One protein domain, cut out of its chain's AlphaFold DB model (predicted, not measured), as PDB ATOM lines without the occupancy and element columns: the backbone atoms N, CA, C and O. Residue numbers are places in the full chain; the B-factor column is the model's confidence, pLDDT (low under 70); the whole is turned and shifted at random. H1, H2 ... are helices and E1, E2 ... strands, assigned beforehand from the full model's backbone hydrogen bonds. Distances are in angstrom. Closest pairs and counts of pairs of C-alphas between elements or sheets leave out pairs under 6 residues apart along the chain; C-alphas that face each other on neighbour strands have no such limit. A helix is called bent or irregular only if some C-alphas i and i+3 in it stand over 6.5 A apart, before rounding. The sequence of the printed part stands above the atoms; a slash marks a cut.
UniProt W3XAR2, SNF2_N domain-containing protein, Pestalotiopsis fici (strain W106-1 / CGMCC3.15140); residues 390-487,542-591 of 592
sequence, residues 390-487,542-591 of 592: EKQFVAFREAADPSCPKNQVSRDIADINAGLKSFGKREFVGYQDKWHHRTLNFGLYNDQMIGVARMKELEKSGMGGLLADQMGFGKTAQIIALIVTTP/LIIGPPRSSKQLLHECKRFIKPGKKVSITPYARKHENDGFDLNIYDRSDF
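AT A GLANCE: This is residues 390 to 487 and 542 to 591 of the 592 residues of the protein "SNF2_N domain-containing protein" of Pestalotiopsis fici (strain W106-1 / CGMCC3.15140) (UniProt W3XAR2). Four helices, H2, H3, H4 and H5, follow one another through the body of the model, each packed on the next at a steep angle; H1 and the small hairpin of E1 and E2 lie toward one end of this series, and at the other end a long loop runs out and folds back to the short helix H6. Residues 577 to 582 of that loop stick out free. The printed part has 148 residues, with six named helices and two named strands in the order H1, H2, E1, E2, H3, H4, H5, H6; the two strands make one antiparallel sheet, and the class is mostly helix. The whole is loose, with a radius of gyration of the C-alphas of 18.2 A, and spans 62 by 31 by 31 A.

IN THESE COORDINATES: The printed part begins with H1, residues 390 to 399, 14.1 A from first to last C-alpha; C-alpha 390 is at (64.510, -14.968, -50.460). H2, residues 406 to 423, is the longest helix by residues and measures 26.1 A. The strands E1, residues 428 to 431, and E2, residues 434 to 437, follow. H3, residues 446 to 460, measures 21.1 A. H4, residues 475 to 485, measures 15.3 A, and its first C-alpha, 475, is at (40.082, -10.155, -43.561). After the cut comes H5, residues 547 to 560, 20.3 A long; it is irregular, with C-alphas 548 and 551 standing 7.1 A apart. H6, residues 588 to 591, ends the printed part with C-alpha 591 at (38.879, 13.523, -35.410).

HOW THE PARTS SIT: H1 is close to but not clearly touching H2, with the closest C-alphas, those of Arg 397 and Val 409, 6.7 A apart. These two helices run opposite ways at a tilt of 37 degrees, only just steep. The closest C-alphas of H1 and E1, those of Gln 392 and Gly 430, are 6.1 A apart. E1 and E2 form an antiparallel hairpin, in which N 429 and O 436 are within hydrogen-bond range at 2.9 A, as are N 436 and O 429 at 2.8 A. Residues 435 to 436 of E2 also make a short antiparallel pairing with residues 443 to 444. H2 touches H3 at a steep tilt of 52 degrees, the same way, with the C-alphas of Gly 419 and Ala 453 closest at 4.2 A. H3 touches H4, also at a steep tilt of 52 degrees and the same way; the closest C-alphas are those of Val 452 and Gln 478, 5.6 A apart. H4 touches H5 at a steep tilt of 51 degrees, the same way, with the C-alphas of Ile 480 and Cys 557 closest at 6.8 A. H6 touches no helix, and H5 and H6 are apart. Each O i to N i+4 pair is within hydrogen-bond range in H1, H2, H3 and H4; in H5 it is 8 of 10, and H6 is too short for such a pair.

THE WHOLE: The outline is only just a rod, and the two C-alphas farthest apart, those of Lys 406 and Asn 578, are 61.9 A apart. Residues 488 to 541 are not printed, and C-alphas 487 and 542 are 12.3 A apart across this cut. The links from H3 to H4, 14 residues, and from H5 to H6, 27 residues, are long. The mean pLDDT of the printed part is 87.5, and residues 576 to 591 are under 70; the mean over H6 is 45.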
ATOM      1  N   GLU A 390      64.043 -13.590 -50.502       89.31
ATOM      2  CA  GLU A 390      64.510 -14.968 -50.460       89.31
ATOM      3  C   GLU A 390      64.505 -15.544 -49.039       89.31
ATOM      4  O   GLU A 390      64.059 -16.671 -48.858       89.31
ATOM      5  N   LYS A 391      64.932 -14.783 -48.022       89.50
ATOM      6  CA  LYS A 391      64.901 -15.235 -46.620       89.50
ATOM      7  C   LYS A 391      63.475 -15.466 -46.128       89.50
ATOM      8  O   LYS A 391      63.244 -16.442 -45.432       89.50
ATOM      9  N   GLN A 392      62.530 -14.612 -46.525       89.19
ATOM     10  CA  GLN A 392      61.110 -14.808 -46.208       89.19
ATOM     11  C   GLN A 392      60.555 -16.082 -46.845       89.19
ATOM     12  O   GLN A 392      59.832 -16.826 -46.198       89.19
ATOM     13  N   PHE A 393      60.927 -16.381 -48.091       91.88
ATOM     14  CA  PHE A 393      60.500 -17.629 -48.725       91.88
ATOM     15  C   PHE A 393      61.160 -18.868 -48.131       91.88
ATOM     16  O   PHE A 393      60.535 -19.924 -48.116       91.88
ATOM     17  N   VAL A 394      62.399 -18.761 -47.653       90.62
ATOM     18  CA  VAL A 394      63.035 -19.845 -46.895       90.62
ATOM     19  C   VAL A 394      62.272 -20.075 -45.592       90.62
ATOM     20  O   VAL A 394      61.815 -21.190 -45.378       90.62
ATOM     21  N   ALA A 395      62.015 -19.021 -44.813       88.38
ATOM     22  CA  ALA A 395      61.233 -19.114 -43.580       88.38
ATOM     23  C   ALA A 395      59.822 -19.675 -43.827       88.38
ATOM     24  O   ALA A 395      59.370 -20.546 -43.097       88.38
ATOM     25  N   PHE A 396      59.150 -19.259 -44.904       89.75
ATOM     26  CA  PHE A 396      57.840 -19.799 -45.282       89.75
ATOM     27  C   PHE A 396      57.889 -21.296 -45.610       89.75
ATOM     28  O   PHE A 396      57.011 -22.043 -45.192       89.75
ATOM     29  N   ARG A 397      58.926 -21.760 -46.322       92.31
ATOM     30  CA  ARG A 397      59.118 -23.194 -46.601       92.31
ATOM     31  C   ARG A 397      59.430 -23.995 -45.345       92.31
ATOM     32  O   ARG A 397      59.010 -25.141 -45.262       92.31
ATOM     33  N   GLU A 398      60.194 -23.419 -44.425       91.44
ATOM     34  CA  GLU A 398      60.580 -24.058 -43.163       91.44
ATOM     35  C   GLU A 398      59.421 -24.107 -42.162       91.44
ATOM     36  O   GLU A 398      59.315 -25.068 -41.407       91.44
ATOM     37  N   ALA A 399      58.543 -23.103 -42.176       88.31
ATOM     38  CA  ALA A 399      57.355 -23.036 -41.327       88.31
ATOM     39  C   ALA A 399      56.168 -23.847 -41.869       88.31
ATOM     40  O   ALA A 399      55.214 -24.092 -41.131       88.31
ATOM     41  N   ALA A 400      56.195 -24.238 -43.147       89.69
ATOM     42  CA  ALA A 400      55.152 -25.066 -43.732       89.69
ATOM     43  C   ALA A 400      55.095 -26.430 -43.029       89.69
ATOM     44  O   ALA A 400      56.124 -27.070 -42.806       89.69
ATOM     45  N   ASP A 401      53.879 -26.879 -42.706       90.06
ATOM     46  CA  ASP A 401      53.650 -28.198 -42.113       90.06
ATOM     47  C   ASP A 401      54.320 -29.278 -42.990       90.06
ATOM     48  O   ASP A 401      54.110 -29.276 -44.207       90.06
ATOM     49  N   PRO A 402      55.116 -30.208 -42.424       91.56
ATOM     50  CA  PRO A 402      55.725 -31.297 -43.186       91.56
ATOM     51  C   PRO A 402      54.724 -32.146 -43.988       91.56
ATOM     52  O   PRO A 402      55.110 -32.771 -44.977       91.56
ATOM     53  N   SER A 403      53.454 -32.177 -43.571       94.81
ATOM     54  CA  SER A 403      52.350 -32.833 -44.281       94.81
ATOM     55  C   SER A 403      51.833 -32.036 -45.487       94.81
ATOM     56  O   SER A 403      51.189 -32.608 -46.370       94.81
ATOM     57  N   CYS A 404      52.138 -30.737 -45.574       91.31
ATOM     58  CA  CYS A 404      51.746 -29.896 -46.694       91.31
ATOM     59  C   CYS A 404      52.466 -30.351 -47.978       91.31
ATOM     60  O   CYS A 404      53.700 -30.463 -48.006       91.31
ATOM     61  N   PRO A 405      51.744 -30.593 -49.087       94.69
ATOM     62  CA  PRO A 405      52.374 -30.956 -50.348       94.69
ATOM     63  C   PRO A 405      53.384 -29.890 -50.789       94.69
ATOM     64  O   PRO A 405      53.039 -28.726 -50.967       94.69
ATOM     65  N   LYS A 406      54.631 -30.285 -51.079       93.75
ATOM     66  CA  LYS A 406      55.693 -29.363 -51.553       93.75
ATOM     67  C   LYS A 406      55.282 -28.538 -52.781       93.75
ATOM     68  O   LYS A 406      55.748 -27.413 -52.977       93.75
ATOM     69  N   ASN A 407      54.403 -29.104 -53.608       95.00
ATOM     70  CA  ASN A 407      53.833 -28.437 -54.774       95.00
ATOM     71  C   ASN A 407      52.914 -27.274 -54.378       95.00
ATOM     72  O   ASN A 407      52.903 -26.272 -55.084       95.00
ATOM     73  N   GLN A 408      52.188 -27.387 -53.261       93.06
ATOM     74  CA  GLN A 408      51.332 -26.325 -52.738       93.06
ATOM     75  C   GLN A 408      52.179 -25.148 -52.259       93.06
ATOM     76  O   GLN A 408      52.048 -24.062 -52.805       93.06
ATOM     77  N   VAL A 409      53.164 -25.389 -51.387       92.81
ATOM     78  CA  VAL A 409      54.094 -24.344 -50.913       92.81
ATOM     79  C   VAL A 409      54.785 -23.630 -52.082       92.81
ATOM     80  O   VAL A 409      54.990 -22.418 -52.070       92.81
ATOM     81  N   SER A 410      55.144 -24.374 -53.133       94.62
ATOM     82  CA  SER A 410      55.753 -23.795 -54.337       94.62
ATOM     83  C   SER A 410      54.781 -22.919 -55.135       94.62
ATOM     84  O   SER A 410      55.210 -21.889 -55.660       94.62
ATOM     85  N   ARG A 411      53.497 -23.301 -55.218       93.44
ATOM     86  CA  ARG A 411      52.429 -22.485 -55.821       93.44
ATOM     87  C   ARG A 411      52.170 -21.232 -54.995       93.44
ATOM     88  O   ARG A 411      52.251 -20.149 -55.552       93.44
ATOM     89  N   ASP A 412      52.031 -21.359 -53.681       92.50
ATOM     90  CA  ASP A 412      51.808 -20.228 -52.776       92.50
ATOM     91  C   ASP A 412      52.949 -19.202 -52.880       92.50
ATOM     92  O   ASP A 412      52.724 -18.000 -52.996       92.50
ATOM     93  N   ILE A 413      54.205 -19.662 -52.948       93.75
ATOM     94  CA  ILE A 413      55.354 -18.779 -53.201       93.75
ATOM     95  C   ILE A 413      55.252 -18.106 -54.571       93.75
ATOM     96  O   ILE A 413      55.637 -16.941 -54.705       93.75
ATOM     97  N   ALA A 414      54.800 -18.816 -55.605       93.19
ATOM     98  CA  ALA A 414      54.596 -18.236 -56.929       93.19
ATOM     99  C   ALA A 414      53.498 -17.160 -56.902       93.19
ATOM    100  O   ALA A 414      53.711 -16.083 -57.463       93.19
ATOM    101  N   ASP A 415      52.412 -17.394 -56.168       90.06
ATOM    102  CA  ASP A 415      51.284 -16.473 -56.014       90.06
ATOM    103  C   ASP A 415      51.680 -15.233 -55.209       90.06
ATOM    104  O   ASP A 415      51.466 -14.106 -55.659       90.06
ATOM    105  N   ILE A 416      52.398 -15.401 -54.091       92.00
ATOM    106  CA  ILE A 416      52.995 -14.282 -53.344       92.00
ATOM    107  C   ILE A 416      53.944 -13.497 -54.254       92.00
ATOM    108  O   ILE A 416      53.936 -12.265 -54.281       92.00
ATOM    109  N   ASN A 417      54.774 -14.183 -55.045       93.19
ATOM    110  CA  ASN A 417      55.675 -13.530 -55.991       93.19
ATOM    111  C   ASN A 417      54.933 -12.723 -57.058       93.19
ATOM    112  O   ASN A 417      55.384 -11.622 -57.388       93.19
ATOM    113  N   ALA A 418      53.854 -13.272 -57.612       90.19
ATOM    114  CA  ALA A 418      53.008 -12.618 -58.599       90.19
ATOM    115  C   ALA A 418      52.312 -11.397 -57.987       90.19
ATOM    116  O   ALA A 418      52.409 -10.300 -58.541       90.19
ATOM    117  N   GLY A 419      51.746 -11.552 -56.789       88.56
ATOM    118  CA  GLY A 419      51.180 -10.479 -55.983       88.56
ATOM    119  C   GLY A 419      52.160  -9.338 -55.777       88.56
ATOM    120  O   GLY A 419      51.932  -8.227 -56.240       88.56
ATOM    121  N   LEU A 420      53.320  -9.617 -55.179       91.88
ATOM    122  CA  LEU A 420      54.356  -8.611 -54.923       91.88
ATOM    123  C   LEU A 420      54.808  -7.872 -56.193       91.88
ATOM    124  O   LEU A 420      55.133  -6.688 -56.130       91.88
ATOM    125  N   LYS A 421      54.838  -8.546 -57.351       91.94
ATOM    126  CA  LYS A 421      55.124  -7.896 -58.640       91.94
ATOM    127  C   LYS A 421      53.989  -6.967 -59.075       91.94
ATOM    128  O   LYS A 421      54.268  -5.933 -59.676       91.94
ATOM    129  N   SER A 422      52.742  -7.333 -58.789       88.88
ATOM    130  CA  SER A 422      51.542  -6.611 -59.207       88.88
ATOM    131  C   SER A 422      51.321  -5.306 -58.428       88.88
ATOM    132  O   SER A 422      50.724  -4.382 -58.989       88.88
ATOM    133  N   PHE A 423      51.814  -5.223 -57.186       88.56
ATOM    134  CA  PHE A 423      51.825  -4.002 -56.367       88.56
ATOM    135  C   PHE A 423      52.830  -2.974 -56.884       88.56
ATOM    136  O   PHE A 423      52.502  -1.807 -57.037       88.56
ATOM    137  N   GLY A 424      54.011  -3.426 -57.290       86.62
ATOM    138  CA  GLY A 424      55.066  -2.558 -57.792       86.62
ATOM    139  C   GLY A 424      56.396  -2.897 -57.139       86.62
ATOM    140  O   GLY A 424      56.485  -3.587 -56.120       86.62
ATOM    141  N   LYS A 425      57.493  -2.436 -57.745       80.38
ATOM    142  CA  LYS A 425      58.828  -2.745 -57.225       80.38
ATOM    143  C   LYS A 425      59.020  -2.074 -55.859       80.38
ATOM    144  O   LYS A 425      59.068  -0.852 -55.771       80.38
ATOM    145  N   ARG A 426      59.282  -2.888 -54.826       77.06
ATOM    146  CA  ARG A 426      59.694  -2.471 -53.464       77.06
ATOM    147  C   ARG A 426      58.606  -1.800 -52.617       77.06
ATOM    148  O   ARG A 426      58.949  -1.069 -51.683       77.06
ATOM    149  N   GLU A 427      57.337  -2.025 -52.931       88.06
ATOM    150  CA  GLU A 427      56.231  -1.551 -52.091       88.06
ATOM    151  C   GLU A 427      56.126  -2.343 -50.788       88.06
ATOM    152  O   GLU A 427      55.988  -1.761 -49.712       88.06
ATOM    153  N   PHE A 428      56.299  -3.659 -50.896       92.75
ATOM    154  CA  PHE A 428      56.340  -4.586 -49.777       92.75
ATOM    155  C   PHE A 428      57.771  -5.023 -49.461       92.75
ATOM    156  O   PHE A 428      58.563  -5.324 -50.360       92.75
ATOM    157  N   VAL A 429      58.088  -5.073 -48.169       92.00
ATOM    158  CA  VAL A 429      59.372  -5.524 -47.626       92.00
ATOM    159  C   VAL A 429      59.121  -6.628 -46.606       92.00
ATOM    160  O   VAL A 429      58.250  -6.505 -45.751       92.00
ATOM    161  N   GLY A 430      59.895  -7.705 -46.701       91.75
ATOM    162  CA  GLY A 430      59.853  -8.810 -45.753       91.75
ATOM    163  C   GLY A 430      60.527  -8.474 -44.425       91.75
ATOM    164  O   GLY A 430      61.701  -8.088 -44.408       91.75
ATOM    165  N   TYR A 431      59.827  -8.663 -43.310       90.88
ATOM    166  CA  TYR A 431      60.369  -8.493 -41.963       90.88
ATOM    167  C   TYR A 431      59.635  -9.373 -40.956       90.88
ATOM    168  O   TYR A 431      58.413  -9.357 -40.941       90.88
ATOM    169  N   GLN A 432      60.378 -10.110 -40.118       87.81
ATOM    170  CA  GLN A 432      59.815 -10.964 -39.055       87.81
ATOM    171  C   GLN A 432      58.616 -11.799 -39.544       87.81
ATOM    172  O   GLN A 432      57.514 -11.683 -39.019       87.81
ATOM    173  N   ASP A 433      58.828 -12.562 -40.621       88.81
ATOM    174  CA  ASP A 433      57.810 -13.444 -41.223       88.81
ATOM    175  C   ASP A 433      56.535 -12.752 -41.746       88.81
ATOM    176  O   ASP A 433      55.518 -13.395 -42.014       88.81
ATOM    177  N   LYS A 434      56.585 -11.423 -41.914       94.06
ATOM    178  CA  LYS A 434      55.489 -10.593 -42.417       94.06
ATOM    179  C   LYS A 434      55.920  -9.724 -43.593       94.06
ATOM    180  O   LYS A 434      57.078  -9.323 -43.736       94.06
ATOM    181  N   TRP A 435      54.943  -9.358 -44.411       94.94
ATOM    182  CA  TRP A 435      55.074  -8.442 -45.535       94.94
ATOM    183  C   TRP A 435      54.614  -7.048 -45.126       94.94
ATOM    184  O   TRP A 435      53.427  -6.795 -44.936       94.94
ATOM    185  N   HIS A 436      55.554  -6.121 -45.003       94.81
ATOM    186  CA  HIS A 436      55.276  -4.745 -44.609       94.81
ATOM    187  C   HIS A 436      55.170  -3.836 -45.825       94.81
ATOM    188  O   HIS A 436      56.123  -3.708 -46.595       94.81
ATOM    189  N   HIS A 437      54.036  -3.154 -45.956       94.44
ATOM    190  CA  HIS A 437      53.871  -2.080 -46.926       94.44
ATOM    191  C   HIS A 437      54.335  -0.738 -46.344       94.44
ATOM    192  O   HIS A 437      54.150  -0.451 -45.159       94.44
ATOM    193  N   ARG A 438      54.893   0.144 -47.178       90.75
ATOM    194  CA  ARG A 438      55.439   1.440 -46.724       90.75
ATOM    195  C   ARG A 438      54.409   2.357 -46.070       90.75
ATOM    196  O   ARG A 438      54.772   3.138 -45.193       90.75
ATOM    197  N   THR A 439      53.160   2.298 -46.518       92.12
ATOM    198  CA  THR A 439      52.066   3.156 -46.030       92.12
ATOM    199  C   THR A 439      51.222   2.498 -44.940       92.12
ATOM    200  O   THR A 439      50.365   3.167 -44.371       92.12
ATOM    201  N   LEU A 440      51.479   1.227 -44.621       95.25
ATOM    202  CA  LEU A 440      50.780   0.502 -43.565       95.25
ATOM    203  C   LEU A 440      51.640   0.452 -42.296       95.25
ATOM    204  O   LEU A 440      52.871   0.397 -42.361       95.25
ATOM    205  N   ASN A 441      50.982   0.482 -41.140       94.94
ATOM    206  CA  ASN A 441      51.573   0.336 -39.805       94.94
ATOM    207  C   ASN A 441      51.664  -1.120 -39.335       94.94
ATOM    208  O   ASN A 441      52.167  -1.393 -38.249       94.94
ATOM    209  N   PHE A 442      51.193  -2.061 -40.147       95.31
ATOM    210  CA  PHE A 442      51.194  -3.484 -39.841       95.31
ATOM    211  C   PHE A 442      51.829  -4.279 -40.989       95.31
ATOM    212  O   PHE A 442      52.034  -3.758 -42.090       95.31
ATOM    213  N   GLY A 443      52.191  -5.527 -40.703       95.69
ATOM    214  CA  GLY A 443      52.671  -6.483 -41.697       95.69
ATOM    215  C   GLY A 443      51.619  -7.557 -41.962       95.69
ATOM    216  O   GLY A 443      50.940  -7.982 -41.030       95.69
ATOM    217  N   LEU A 444      51.500  -7.986 -43.216       96.75
ATOM    218  CA  LEU A 444      50.629  -9.084 -43.638       96.75
ATOM    219  C   LEU A 444      51.341 -10.427 -43.474       96.75
ATOM    220  O   LEU A 444      52.510 -10.552 -43.837       96.75
ATOM    221  N   TYR A 445      50.636 -11.445 -42.993       95.44
ATOM    222  CA  TYR A 445      51.119 -12.828 -43.065       95.44
ATOM    223  C   TYR A 445      51.111 -13.345 -44.513       95.44
ATOM    224  O   TYR A 445      50.520 -12.723 -45.397       95.44
ATOM    225  N   ASN A 446      51.758 -14.486 -44.771       93.88
ATOM    226  CA  ASN A 446      51.840 -15.071 -46.115       93.88
ATOM    227  C   ASN A 446      50.455 -15.332 -46.727       93.88
ATOM    228  O   ASN A 446      50.186 -14.846 -47.823       93.88
ATOM    229  N   ASP A 447      49.549 -15.969 -45.988       93.75
ATOM    230  CA  ASP A 447      48.193 -16.275 -46.474       93.75
ATOM    231  C   ASP A 447      47.384 -15.003 -46.751       93.75
ATOM    232  O   ASP A 447      46.710 -14.877 -47.771       93.75
ATOM    233  N   GLN A 448      47.529 -13.995 -45.887       96.44
ATOM    234  CA  GLN A 448      46.916 -12.685 -46.096       96.44
ATOM    235  C   GLN A 448      47.473 -12.001 -47.348       96.44
ATOM    236  O   GLN A 448      46.723 -11.394 -48.104       96.44
ATOM    237  N   MET A 449      48.781 -12.104 -47.590       95.62
ATOM    238  CA  MET A 449      49.422 -11.560 -48.785       95.62
ATOM    239  C   MET A 449      48.909 -12.247 -50.060       95.62
ATOM    240  O   MET A 449      48.721 -11.565 -51.068       95.62
ATOM    241  N   ILE A 450      48.644 -13.558 -50.015       94.19
ATOM    242  CA  ILE A 450      48.006 -14.307 -51.111       94.19
ATOM    243  C   ILE A 450      46.590 -13.775 -51.359       94.19
ATOM    244  O   ILE A 450      46.260 -13.437 -52.497       94.19
ATOM    245  N   GLY A 451      45.782 -13.613 -50.305       95.81
ATOM    246  CA  GLY A 451      44.428 -13.055 -50.409       95.81
ATOM    247  C   GLY A 451      44.414 -11.662 -51.048       95.81
ATOM    248  O   GLY A 451      43.705 -11.424 -52.026       95.81
ATOM    249  N   VAL A 452      45.278 -10.755 -50.582       96.06
ATOM    250  CA  VAL A 452      45.397  -9.389 -51.129       96.06
ATOM    251  C   VAL A 452      45.896  -9.396 -52.576       96.06
ATOM    252  O   VAL A 452      45.394  -8.639 -53.410       96.06
ATOM    253  N   ALA A 453      46.851 -10.268 -52.911       93.94
ATOM    254  CA  ALA A 453      47.328 -10.442 -54.279       93.94
ATOM    255  C   ALA A 453      46.212 -10.894 -55.229       93.94
ATOM    256  O   ALA A 453      46.081 -10.337 -56.321       93.94
ATOM    257  N   ARG A 454      45.396 -11.861 -54.795       94.19
ATOM    258  CA  ARG A 454      44.287 -12.396 -55.581       94.19
ATOM    259  C   ARG A 454      43.174 -11.370 -55.770       94.19
ATOM    260  O   ARG A 454      42.700 -11.206 -56.888       94.19
ATOM    261  N   MET A 455      42.798 -10.641 -54.717       95.56
ATOM    262  CA  MET A 455      41.804  -9.566 -54.827       95.56
ATOM    263  C   MET A 455      42.250  -8.489 -55.823       95.56
ATOM    264  O   MET A 455      41.473  -8.090 -56.683       95.56
ATOM    265  N   LYS A 456      43.527  -8.087 -55.788       92.88
ATOM    266  CA  LYS A 456      44.079  -7.122 -56.751       92.88
ATOM    267  C   LYS A 456      44.070  -7.634 -58.190       92.88
ATOM    268  O   LYS A 456      43.884  -6.852 -59.120       92.88
ATOM    269  N   GLU A 457      44.346  -8.917 -58.397       91.75
ATOM    270  CA  GLU A 457      44.273  -9.534 -59.723       91.75
ATOM    271  C   GLU A 457      42.845  -9.468 -60.283       91.75
ATOM    272  O   GLU A 457      42.664  -9.050 -61.426       91.75
ATOM    273  N   LEU A 458      41.846  -9.798 -59.456       92.56
ATOM    274  CA  LEU A 458      40.434  -9.687 -59.821       92.56
ATOM    275  C   LEU A 458      40.065  -8.236 -60.159       92.56
ATOM    276  O   LEU A 458      39.574  -7.986 -61.260       92.56
ATOM    277  N   GLU A 459      40.412  -7.268 -59.304       90.56
ATOM    278  CA  GLU A 459      40.127  -5.847 -59.559       90.56
ATOM    279  C   GLU A 459      40.751  -5.353 -60.871       90.56
ATOM    280  O   GLU A 459      40.108  -4.642 -61.642       90.56
ATOM    281  N   LYS A 460      41.986  -5.771 -61.181       89.00
ATOM    282  CA  LYS A 460      42.651  -5.430 -62.452       89.00
ATOM    283  C   LYS A 460      41.936  -5.990 -63.675       89.00
ATOM    284  O   LYS A 460      42.026  -5.396 -64.744       89.00
ATOM    285  N   SER A 461      41.256  -7.120 -63.528       91.19
ATOM    286  CA  SER A 461      40.419  -7.699 -64.580       91.19
ATOM    287  C   SER A 461      39.017  -7.079 -64.658       91.19
ATOM    288  O   SER A 461      38.198  -7.542 -65.446       91.19
ATOM    289  N   GLY A 462      38.727  -6.048 -63.854       90.12
ATOM    290  CA  GLY A 462      37.394  -5.452 -63.748       90.12
ATOM    291  C   GLY A 462      36.393  -6.341 -63.009       90.12
ATOM    292  O   GLY A 462      35.191  -6.101 -63.082       90.12
ATOM    293  N   MET A 463      36.871  -7.374 -62.311       92.69
ATOM    294  CA  MET A 463      36.041  -8.318 -61.572       92.69
ATOM    295  C   MET A 463      36.156  -8.079 -60.066       92.69
ATOM    296  O   MET A 463      37.232  -7.820 -59.533       92.69
ATOM    297  N   GLY A 464      35.034  -8.212 -59.366       91.88
ATOM    298  CA  GLY A 464      35.014  -8.370 -57.914       91.88
ATOM    299  C   GLY A 464      35.133  -9.841 -57.504       91.88
ATOM    300  O   GLY A 464      35.232 -10.740 -58.340       91.88
ATOM    301  N   GLY A 465      35.080 -10.103 -56.200       94.19
ATOM    302  CA  GLY A 465      35.058 -11.465 -55.674       94.19
ATOM    303  C   GLY A 465      34.620 -11.538 -54.217       94.19
ATOM    304  O   GLY A 465      34.484 -10.521 -53.539       94.19
ATOM    305  N   LEU A 466      34.407 -12.764 -53.740       96.19
ATOM    306  CA  LEU A 466      34.087 -13.053 -52.344       96.19
ATOM    307  C   LEU A 466      35.346 -13.513 -51.606       96.19
ATOM    308  O   LEU A 466      35.938 -14.531 -51.959       96.19
ATOM    309  N   LEU A 467      35.723 -12.788 -50.551       96.25
ATOM    310  CA  LEU A 467      36.766 -13.208 -49.615       96.25
ATOM    311  C   LEU A 467      36.121 -13.944 -48.429       96.25
ATOM    312  O   LEU A 467      35.716 -13.328 -47.440       96.25
ATOM    313  N   ALA A 468      36.009 -15.267 -48.546       96.38
ATOM    314  CA  ALA A 468      35.290 -16.127 -47.603       96.38
ATOM    315  C   ALA A 468      36.214 -16.903 -46.640       96.38
ATOM    316  O   ALA A 468      35.916 -18.035 -46.265       96.38
ATOM    317  N   ASP A 469      37.330 -16.301 -46.222       96.19
ATOM    318  CA  ASP A 469      38.236 -16.922 -45.251       96.19
ATOM    319  C   ASP A 469      37.542 -17.156 -43.901       96.19
ATOM    320  O   ASP A 469      36.636 -16.409 -43.500       96.19
ATOM    321  N   GLN A 470      38.033 -18.126 -43.130       96.75
ATOM    322  CA  GLN A 470      37.567 -18.375 -41.767       96.75
ATOM    323  C   GLN A 470      37.716 -17.116 -40.878       96.75
ATOM    324  O   GLN A 470      38.523 -16.205 -41.119       96.75
ATOM    325  N   MET A 471      36.873 -16.996 -39.848       96.19
ATOM    326  CA  MET A 471      37.008 -15.926 -38.853       96.19
ATOM    327  C   MET A 471      38.384 -15.996 -38.173       96.19
ATOM    328  O   MET A 471      38.885 -17.079 -37.898       96.19
ATOM    329  N   GLY A 472      39.004 -14.840 -37.925       95.50
ATOM    330  CA  GLY A 472      40.353 -14.756 -37.344       95.50
ATOM    331  C   GLY A 472      41.502 -14.635 -38.355       95.50
ATOM    332  O   GLY A 472      42.579 -14.193 -37.976       95.50
ATOM    333  N   PHE A 473      41.273 -14.873 -39.653       95.75
ATOM    334  CA  PHE A 473      42.310 -14.741 -40.698       95.75
ATOM    335  C   PHE A 473      42.683 -13.288 -41.060       95.75
ATOM    336  O   PHE A 473      43.501 -13.029 -41.944       95.75
ATOM    337  N   GLY A 474      42.102 -12.303 -40.370       96.94
ATOM    338  CA  GLY A 474      42.422 -10.888 -40.569       96.94
ATOM    339  C   GLY A 474      41.925 -10.316 -41.899       96.94
ATOM    340  O   GLY A 474      42.619  -9.509 -42.509       96.94
ATOM    341  N   LYS A 475      40.717 -10.692 -42.340       97.75
ATOM    342  CA  LYS A 475      40.082 -10.155 -43.561       97.75
ATOM    343  C   LYS A 475      40.054  -8.621 -43.601       97.75
ATOM    344  O   LYS A 475      40.330  -8.041 -44.642       97.75
ATOM    345  N   THR A 476      39.810  -7.955 -42.470       97.38
ATOM    346  CA  THR A 476      39.837  -6.484 -42.399       97.38
ATOM    347  C   THR A 476      41.212  -5.919 -42.754       97.38
ATOM    348  O   THR A 476      41.315  -4.970 -43.526       97.38
ATOM    349  N   ALA A 477      42.281  -6.548 -42.259       97.56
ATOM    350  CA  ALA A 477      43.650  -6.163 -42.576       97.56
ATOM    351  C   ALA A 477      43.961  -6.374 -44.070       97.56
ATOM    352  O   ALA A 477      44.589  -5.517 -44.690       97.56
ATOM    353  N   GLN A 478      43.464  -7.464 -44.667       97.50
ATOM    354  CA  GLN A 478      43.589  -7.711 -46.106       97.50
ATOM    355  C   GLN A 478      42.873  -6.630 -46.938       97.50
ATOM    356  O   GLN A 478      43.471  -6.052 -47.843       97.50
ATOM    357  N   ILE A 479      41.621  -6.300 -46.601       96.69
ATOM    358  CA  ILE A 479      40.829  -5.278 -47.308       96.69
ATOM    359  C   ILE A 479      41.489  -3.900 -47.193       96.69
ATOM    360  O   ILE A 479      41.659  -3.209 -48.194       96.69
ATOM    361  N   ILE A 480      41.931  -3.505 -45.995       96.25
ATOM    362  CA  ILE A 480      42.625  -2.224 -45.795       96.25
ATOM    363  C   ILE A 480      43.928  -2.182 -46.599       96.25
ATOM    364  O   ILE A 480      44.239  -1.162 -47.217       96.25
ATOM    365  N   ALA A 481      44.684  -3.283 -46.638       96.00
ATOM    366  CA  ALA A 481      45.878  -3.358 -47.470       96.00
ATOM    367  C   ALA A 481      45.550  -3.204 -48.961       96.00
ATOM    368  O   ALA A 481      46.261  -2.475 -49.652       96.00
ATOM    369  N   LEU A 482      44.476  -3.828 -49.449       95.56
ATOM    370  CA  LEU A 482      44.026  -3.694 -50.836       95.56
ATOM    371  C   LEU A 482      43.689  -2.236 -51.178       95.56
ATOM    372  O   LEU A 482      44.292  -1.686 -52.094       95.56
ATOM    373  N   ILE A 483      42.831  -1.584 -50.385       93.56
ATOM    374  CA  ILE A 483      42.408  -0.184 -50.587       93.56
ATOM    375  C   ILE A 483      43.617   0.752 -50.667       93.56
ATOM    376  O   ILE A 483      43.708   1.626 -51.528       93.56
ATOM    377  N   VAL A 484      44.580   0.561 -49.768       92.31
ATOM    378  CA  VAL A 484      45.756   1.430 -49.674       92.31
ATOM    379  C   VAL A 484      46.746   1.205 -50.822       92.31
ATOM    380  O   VAL A 484      47.484   2.123 -51.182       92.31
ATOM    381  N   THR A 485      46.804  -0.005 -51.375       91.69
ATOM    382  CA  THR A 485      47.799  -0.397 -52.389       91.69
ATOM    383  C   THR A 485      47.250  -0.433 -53.815       91.69
ATOM    384  O   THR A 485      48.014  -0.525 -54.781       91.69
ATOM    385  N   THR A 486      45.934  -0.357 -53.963       90.12
ATOM    386  CA  THR A 486      45.230  -0.260 -55.239       90.12
ATOM    387  C   THR A 486      44.191   0.854 -55.121       90.12
ATOM    388  O   THR A 486      42.995   0.581 -55.076       90.12
ATOM    389  N   PRO A 487      44.623   2.128 -55.024       83.25
ATOM    390  CA  PRO A 487      43.675   3.232 -55.038       83.25
ATOM    391  C   PRO A 487      42.881   3.188 -56.344       83.25
ATOM    392  O   PRO A 487      43.451   2.880 -57.397       83.25
ATOM    393  N   LEU A 542      33.669   2.802 -50.638       93.62
ATOM    394  CA  LEU A 542      32.604   2.640 -49.655       93.62
ATOM    395  C   LEU A 542      32.763   1.294 -48.940       93.62
ATOM    396  O   LEU A 542      32.711   0.241 -49.572       93.62
ATOM    397  N   ILE A 543      32.926   1.328 -47.616       94.56
ATOM    398  CA  ILE A 543      32.940   0.122 -46.784       94.56
ATOM    399  C   ILE A 543      31.641   0.076 -45.986       94.56
ATOM    400  O   ILE A 543      31.370   0.962 -45.177       94.56
ATOM    401  N   ILE A 544      30.852  -0.975 -46.202       94.81
ATOM    402  CA  ILE A 544      29.595  -1.214 -45.492       94.81
ATOM    403  C   ILE A 544      29.808  -2.375 -44.524       94.81
ATOM    404  O   ILE A 544      30.332  -3.424 -44.894       94.81
ATOM    405  N   GLY A 545      29.394  -2.191 -43.276       92.56
ATOM    406  CA  GLY A 545      29.441  -3.231 -42.257       92.56
ATOM    407  C   GLY A 545      28.315  -3.070 -41.239       92.56
ATOM    408  O   GLY A 545      27.642  -2.036 -41.224       92.56
ATOM    409  N   PRO A 546      28.098  -4.075 -40.374       94.62
ATOM    410  CA  PRO A 546      27.130  -3.974 -39.291       94.62
ATOM    411  C   PRO A 546      27.370  -2.720 -38.430       94.62
ATOM    412  O   PRO A 546      28.521  -2.422 -38.100       94.62
ATOM    413  N   PRO A 547      26.321  -2.019 -37.963       89.94
ATOM    414  CA  PRO A 547      26.486  -0.811 -37.148       89.94
ATOM    415  C   PRO A 547      27.386  -1.021 -35.923       89.94
ATOM    416  O   PRO A 547      28.192  -0.156 -35.583       89.94
ATOM    417  N   ARG A 548      27.316  -2.212 -35.311       90.88
ATOM    418  CA  ARG A 548      28.118  -2.596 -34.137       90.88
ATOM    419  C   ARG A 548      29.627  -2.648 -34.407       90.88
ATOM    420  O   ARG A 548      30.395  -2.408 -33.483       90.88
ATOM    421  N   SER A 549      30.058  -2.936 -35.637       93.62
ATOM    422  CA  SER A 549      31.481  -3.021 -35.996       93.62
ATOM    423  C   SER A 549      32.028  -1.741 -36.629       93.62
ATOM    424  O   SER A 549      33.236  -1.638 -36.812       93.62
ATOM    425  N   SER A 550      31.187  -0.740 -36.915       91.56
ATOM    426  CA  SER A 550      31.604   0.521 -37.554       91.56
ATOM    427  C   SER A 550      32.717   1.251 -36.785       91.56
ATOM    428  O   SER A 550      33.726   1.640 -37.373       91.56
ATOM    429  N   LYS A 551      32.591   1.354 -35.454       91.31
ATOM    430  CA  LYS A 551      33.622   1.932 -34.573       91.31
ATOM    431  C   LYS A 551      34.935   1.153 -34.631       91.31
ATOM    432  O   LYS A 551      36.001   1.757 -34.720       91.31
ATOM    433  N   GLN A 552      34.853  -0.177 -34.584       95.12
ATOM    434  CA  GLN A 552      36.028  -1.041 -34.654       95.12
ATOM    435  C   GLN A 552      36.720  -0.904 -36.009       95.12
ATOM    436  O   GLN A 552      37.932  -0.731 -36.053       95.12
ATOM    437  N   LEU A 553      35.959  -0.910 -37.104       95.50
ATOM    438  CA  LEU A 553      36.487  -0.727 -38.449       95.50
ATOM    439  C   LEU A 553      37.180   0.633 -38.596       95.50
ATOM    440  O   LEU A 553      38.300   0.696 -39.093       95.50
ATOM    441  N   LEU A 554      36.561   1.715 -38.113       94.81
ATOM    442  CA  LEU A 554      37.179   3.041 -38.114       94.81
ATOM    443  C   LEU A 554      38.489   3.053 -37.314       94.81
ATOM    444  O   LEU A 554      39.489   3.610 -37.774       94.81
ATOM    445  N   HIS A 555      38.492   2.430 -36.133       95.50
ATOM    446  CA  HIS A 555      39.685   2.302 -35.303       95.50
ATOM    447  C   HIS A 555      40.787   1.502 -36.013       95.50
ATOM    448  O   HIS A 555      41.934   1.944 -36.041       95.50
ATOM    449  N   GLU A 556      40.453   0.372 -36.639       96.12
ATOM    450  CA  GLU A 556      41.395  -0.446 -37.410       96.12
ATOM    451  C   GLU A 556      41.956   0.322 -38.612       96.12
ATOM    452  O   GLU A 556      43.169   0.330 -38.800       96.12
ATOM    453  N   CYS A 557      41.130   1.059 -39.363       95.12
ATOM    454  CA  CYS A 557      41.603   1.915 -40.454       95.12
ATOM    455  C   CYS A 557      42.598   2.978 -39.953       95.12
ATOM    456  O   CYS A 557      43.682   3.113 -40.523       95.12
ATOM    457  N   LYS A 558      42.279   3.687 -38.856       94.12
ATOM    458  CA  LYS A 558      43.180   4.682 -38.239       94.12
ATOM    459  C   LYS A 558      44.476   4.045 -37.713       94.12
ATOM    460  O   LYS A 558      45.544   4.628 -37.858       94.12
ATOM    461  N   ARG A 559      44.398   2.851 -37.115       95.00
ATOM    462  CA  ARG A 559      45.553   2.112 -36.576       95.00
ATOM    463  C   ARG A 559      46.474   1.615 -37.690       95.00
ATOM    464  O   ARG A 559      47.697   1.706 -37.578       95.00
ATOM    465  N   PHE A 560      45.898   1.048 -38.743       95.75
ATOM    466  CA  PHE A 560      46.627   0.343 -39.791       95.75
ATOM    467  C   PHE A 560      47.197   1.256 -40.870       95.75
ATOM    468  O   PHE A 560      48.223   0.910 -41.460       95.75
ATOM    469  N   ILE A 561      46.585   2.411 -41.118       94.38
ATOM    470  CA  ILE A 561      47.069   3.383 -42.099       94.38
ATOM    471  C   ILE A 561      48.023   4.360 -41.414       94.38
ATOM    472  O   ILE A 561      47.727   4.905 -40.354       94.38
ATOM    473  N   LYS A 562      49.187   4.602 -42.026       91.81
ATOM    474  CA  LYS A 562      50.148   5.565 -41.484       91.81
ATOM    475  C   LYS A 562      49.604   6.989 -41.495       91.81
ATOM    476  O   LYS A 562      49.133   7.429 -42.550       91.81
ATOM    477  N   PRO A 563      49.759   7.744 -40.391       86.50
ATOM    478  CA  PRO A 563      49.438   9.163 -40.387       86.50
ATOM    479  C   PRO A 563      50.275   9.909 -41.442       86.50
ATOM    480  O   PRO A 563      51.408   9.535 -41.753       86.50
ATOM    481  N   GLY A 564      49.692  10.950 -42.042       78.00
ATOM    482  CA  GLY A 564      50.340  11.755 -43.086       78.00
ATOM    483  C   GLY A 564      50.295  11.157 -44.499       78.00
ATOM    484  O   GLY A 564      50.945  11.674 -45.411       78.00
ATOM    485  N   LYS A 565      49.545  10.070 -44.716       77.00
ATOM    486  CA  LYS A 565      49.224   9.573 -46.063       77.00
ATOM    487  C   LYS A 565      47.929  10.197 -46.578       77.00
ATOM    488  O   LYS A 565      47.064  10.576 -45.799       77.00
ATOM    489  N   LYS A 566      47.810  10.298 -47.907       79.81
ATOM    490  CA  LYS A 566      46.657  10.874 -48.625       79.81
ATOM    491  C   LYS A 566      45.430   9.944 -48.606       79.81
ATOM    492  O   LYS A 566      44.839   9.696 -49.647       79.81
ATOM    493  N   VAL A 567      45.102   9.363 -47.455       87.06
ATOM    494  CA  VAL A 567      43.890   8.558 -47.278       87.06
ATOM    495  C   VAL A 567      43.085   9.210 -46.167       87.06
ATOM    496  O   VAL A 567      43.484   9.177 -45.005       87.06
ATOM    497  N   SER A 568      41.975   9.842 -46.539       89.31
ATOM    498  CA  SER A 568      40.985  10.363 -45.600       89.31
ATOM    499  C   SER A 568      39.943   9.288 -45.326       89.31
ATOM    500  O   SER A 568      39.405   8.695 -46.259       89.31
ATOM    501  N   ILE A 569      39.644   9.050 -44.052       91.25
ATOM    502  CA  ILE A 569      38.601   8.111 -43.640       91.25
ATOM    503  C   ILE A 569      37.482   8.932 -43.012       91.25
ATOM    504  O   ILE A 569      37.673   9.515 -41.943       91.25
ATOM    505  N   THR A 570      36.324   8.953 -43.661       91.44
ATOM    506  CA  THR A 570      35.151   9.692 -43.188       91.44
ATOM    507  C   THR A 570      34.059   8.692 -42.826       91.44
ATOM    508  O   THR A 570      33.499   8.065 -43.726       91.44
ATOM    509  N   PRO A 571      33.756   8.482 -41.532       91.81
ATOM    510  CA  PRO A 571      32.617   7.662 -41.157       91.81
ATOM    511  C   PRO A 571      31.327   8.387 -41.532       91.81
ATOM    512  O   PRO A 571      31.181   9.586 -41.293       91.81
ATOM    513  N   TYR A 572      30.378   7.642 -42.086       90.31
ATOM    514  CA  TYR A 572      29.031   8.132 -42.334       90.31
ATOM    515  C   TYR A 572      28.074   7.493 -41.331       90.31
ATOM    516  O   TYR A 572      27.960   6.269 -41.254       90.31
ATOM    517  N   ALA A 573      27.393   8.329 -40.554       84.06
ATOM    518  CA  ALA A 573      26.271   7.924 -39.725       84.06
ATOM    519  C   ALA A 573      25.130   8.905 -39.954       84.06
ATOM    520  O   ALA A 573      25.326  10.121 -39.904       84.06
ATOM    521  N   ARG A 574      23.939   8.366 -40.215       81.88
ATOM    522  CA  ARG A 574      22.729   9.171 -40.328       81.88
ATOM    523  C   ARG A 574      22.469   9.824 -38.973       81.88
ATOM    524  O   ARG A 574      22.327   9.118 -37.975       81.88
ATOM    525  N   LYS A 575      22.382  11.153 -38.944       75.00
ATOM    526  CA  LYS A 575      21.776  11.851 -37.810       75.00
ATOM    527  C   LYS A 575      20.291  11.500 -37.818       75.00
ATOM    528  O   LYS A 575      19.599  11.799 -38.787       75.00
ATOM    529  N   HIS A 576      19.823  10.793 -36.797       64.44
ATOM    530  CA  HIS A 576      18.389  10.672 -36.570       64.44
ATOM    531  C   HIS A 576      17.925  12.005 -35.987       64.44
ATOM    532  O   HIS A 576      18.249  12.327 -34.853       64.44
ATOM    533  N   GLU A 577      17.228  12.808 -36.788       68.00
ATOM    534  CA  GLU A 577      16.765  14.142 -36.373       68.00
ATOM    535  C   GLU A 577      15.604  14.080 -35.364       68.00
ATOM    536  O   GLU A 577      15.355  15.059 -34.672       68.00
ATOM    537  N   ASN A 578      14.946  12.920 -35.220       59.47
ATOM    538  CA  ASN A 578      13.716  12.778 -34.430       59.47
ATOM    539  C   ASN A 578      13.796  11.786 -33.262       59.47
ATOM    540  O   ASN A 578      12.911  11.785 -32.410       59.47
ATOM    541  N   ASP A 579      14.855  10.982 -33.179       50.78
ATOM    542  CA  ASP A 579      15.056  10.102 -32.035       50.78
ATOM    543  C   ASP A 579      16.094  10.774 -31.153       50.78
ATOM    544  O   ASP A 579      17.256  10.853 -31.533       50.78
ATOM    545  N   GLY A 580      15.718  11.229 -29.957       51.09
ATOM    546  CA  GLY A 580      16.646  11.782 -28.955       51.09
ATOM    547  C   GLY A 580      17.796  10.842 -28.534       51.09
ATOM    548  O   GLY A 580      18.524  11.140 -27.591       51.09
ATOM    549  N   PHE A 581      17.977   9.709 -29.221       45.50
ATOM    550  CA  PHE A 581      19.243   9.008 -29.339       45.50
ATOM    551  C   PHE A 581      20.182   9.805 -30.231       45.50
ATOM    552  O   PHE A 581      20.321   9.567 -31.431       45.50
ATOM    553  N   ASP A 582      20.870  10.730 -29.578       45.34
ATOM    554  CA  ASP A 582      21.997  11.442 -30.138       45.34
ATOM    555  C   ASP A 582      23.094  10.419 -30.483       45.34
ATOM    556  O   ASP A 582      23.997  10.108 -29.705       45.34
ATOM    557  N   LEU A 583      23.018   9.861 -31.693       48.19
ATOM    558  CA  LEU A 583      24.085   9.115 -32.353       48.19
ATOM    559  C   LEU A 583      25.212  10.078 -32.779       48.19
ATOM    560  O   LEU A 583      25.898   9.846 -33.774       48.19
ATOM    561  N   ASN A 584      25.506  11.086 -31.946       45.91
ATOM    562  CA  ASN A 584      26.835  11.659 -31.731       45.91
ATOM    563  C   ASN A 584      27.785  10.579 -31.166       45.91
ATOM    564  O   ASN A 584      28.511  10.758 -30.197       45.91
ATOM    565  N   ILE A 585      27.792   9.408 -31.804       50.91
ATOM    566  CA  ILE A 585      28.755   8.332 -31.607       50.91
ATOM    567  C   ILE A 585      30.151   8.765 -32.091       50.91
ATOM    568  O   ILE A 585      31.147   8.127 -31.750       50.91
ATOM    569  N   TYR A 586      30.216   9.853 -32.853       49.53
ATOM    570  CA  TYR A 586      31.428  10.446 -33.382       49.53
ATOM    571  C   TYR A 586      31.563  11.862 -32.826       49.53
ATOM    572  O   TYR A 586      31.170  12.829 -33.478       49.53
ATOM    573  N   ASP A 587      32.096  11.981 -31.609       44.12
ATOM    574  CA  ASP A 587      32.521  13.279 -31.094       44.12
ATOM    575  C   ASP A 587      33.601  13.826 -32.036       44.12
ATOM    576  O   ASP A 587      34.604  13.163 -32.315       44.12
ATOM    577  N   ARG A 588      33.377  15.022 -32.591       43.88
ATOM    578  CA  ARG A 588      34.293  15.664 -33.550       43.88
ATOM    579  C   ARG A 588      35.689  15.865 -32.950       43.88
ATOM    580  O   ARG A 588      36.645  15.990 -33.713       43.88
ATOM    581  N   SER A 589      35.819  15.869 -31.620       44.66
ATOM    582  CA  SER A 589      37.109  15.936 -30.925       44.66
ATOM    583  C   SER A 589      37.995  14.705 -31.130       44.66
ATOM    584  O   SER A 589      39.204  14.837 -31.019       44.66
ATOM    585  N   ASP A 590      37.439  13.541 -31.482       43.94
ATOM    586  CA  ASP A 590      38.223  12.326 -31.781       43.94
ATOM    587  C   ASP A 590      38.761  12.301 -33.235       43.94
ATOM    588  O   ASP A 590      39.343  11.306 -33.699       43.94
ATOM    589  N   PHE A 591      38.518  13.378 -33.995       46.47
ATOM    590  CA  PHE A 591      38.879  13.523 -35.410       46.47
ATOM    591  C   PHE A 591      39.912  14.622 -35.697       46.47
ATOM    592  O   PHE A 591      40.364  14.699 -36.841       46.47
TER     593      PHE A 591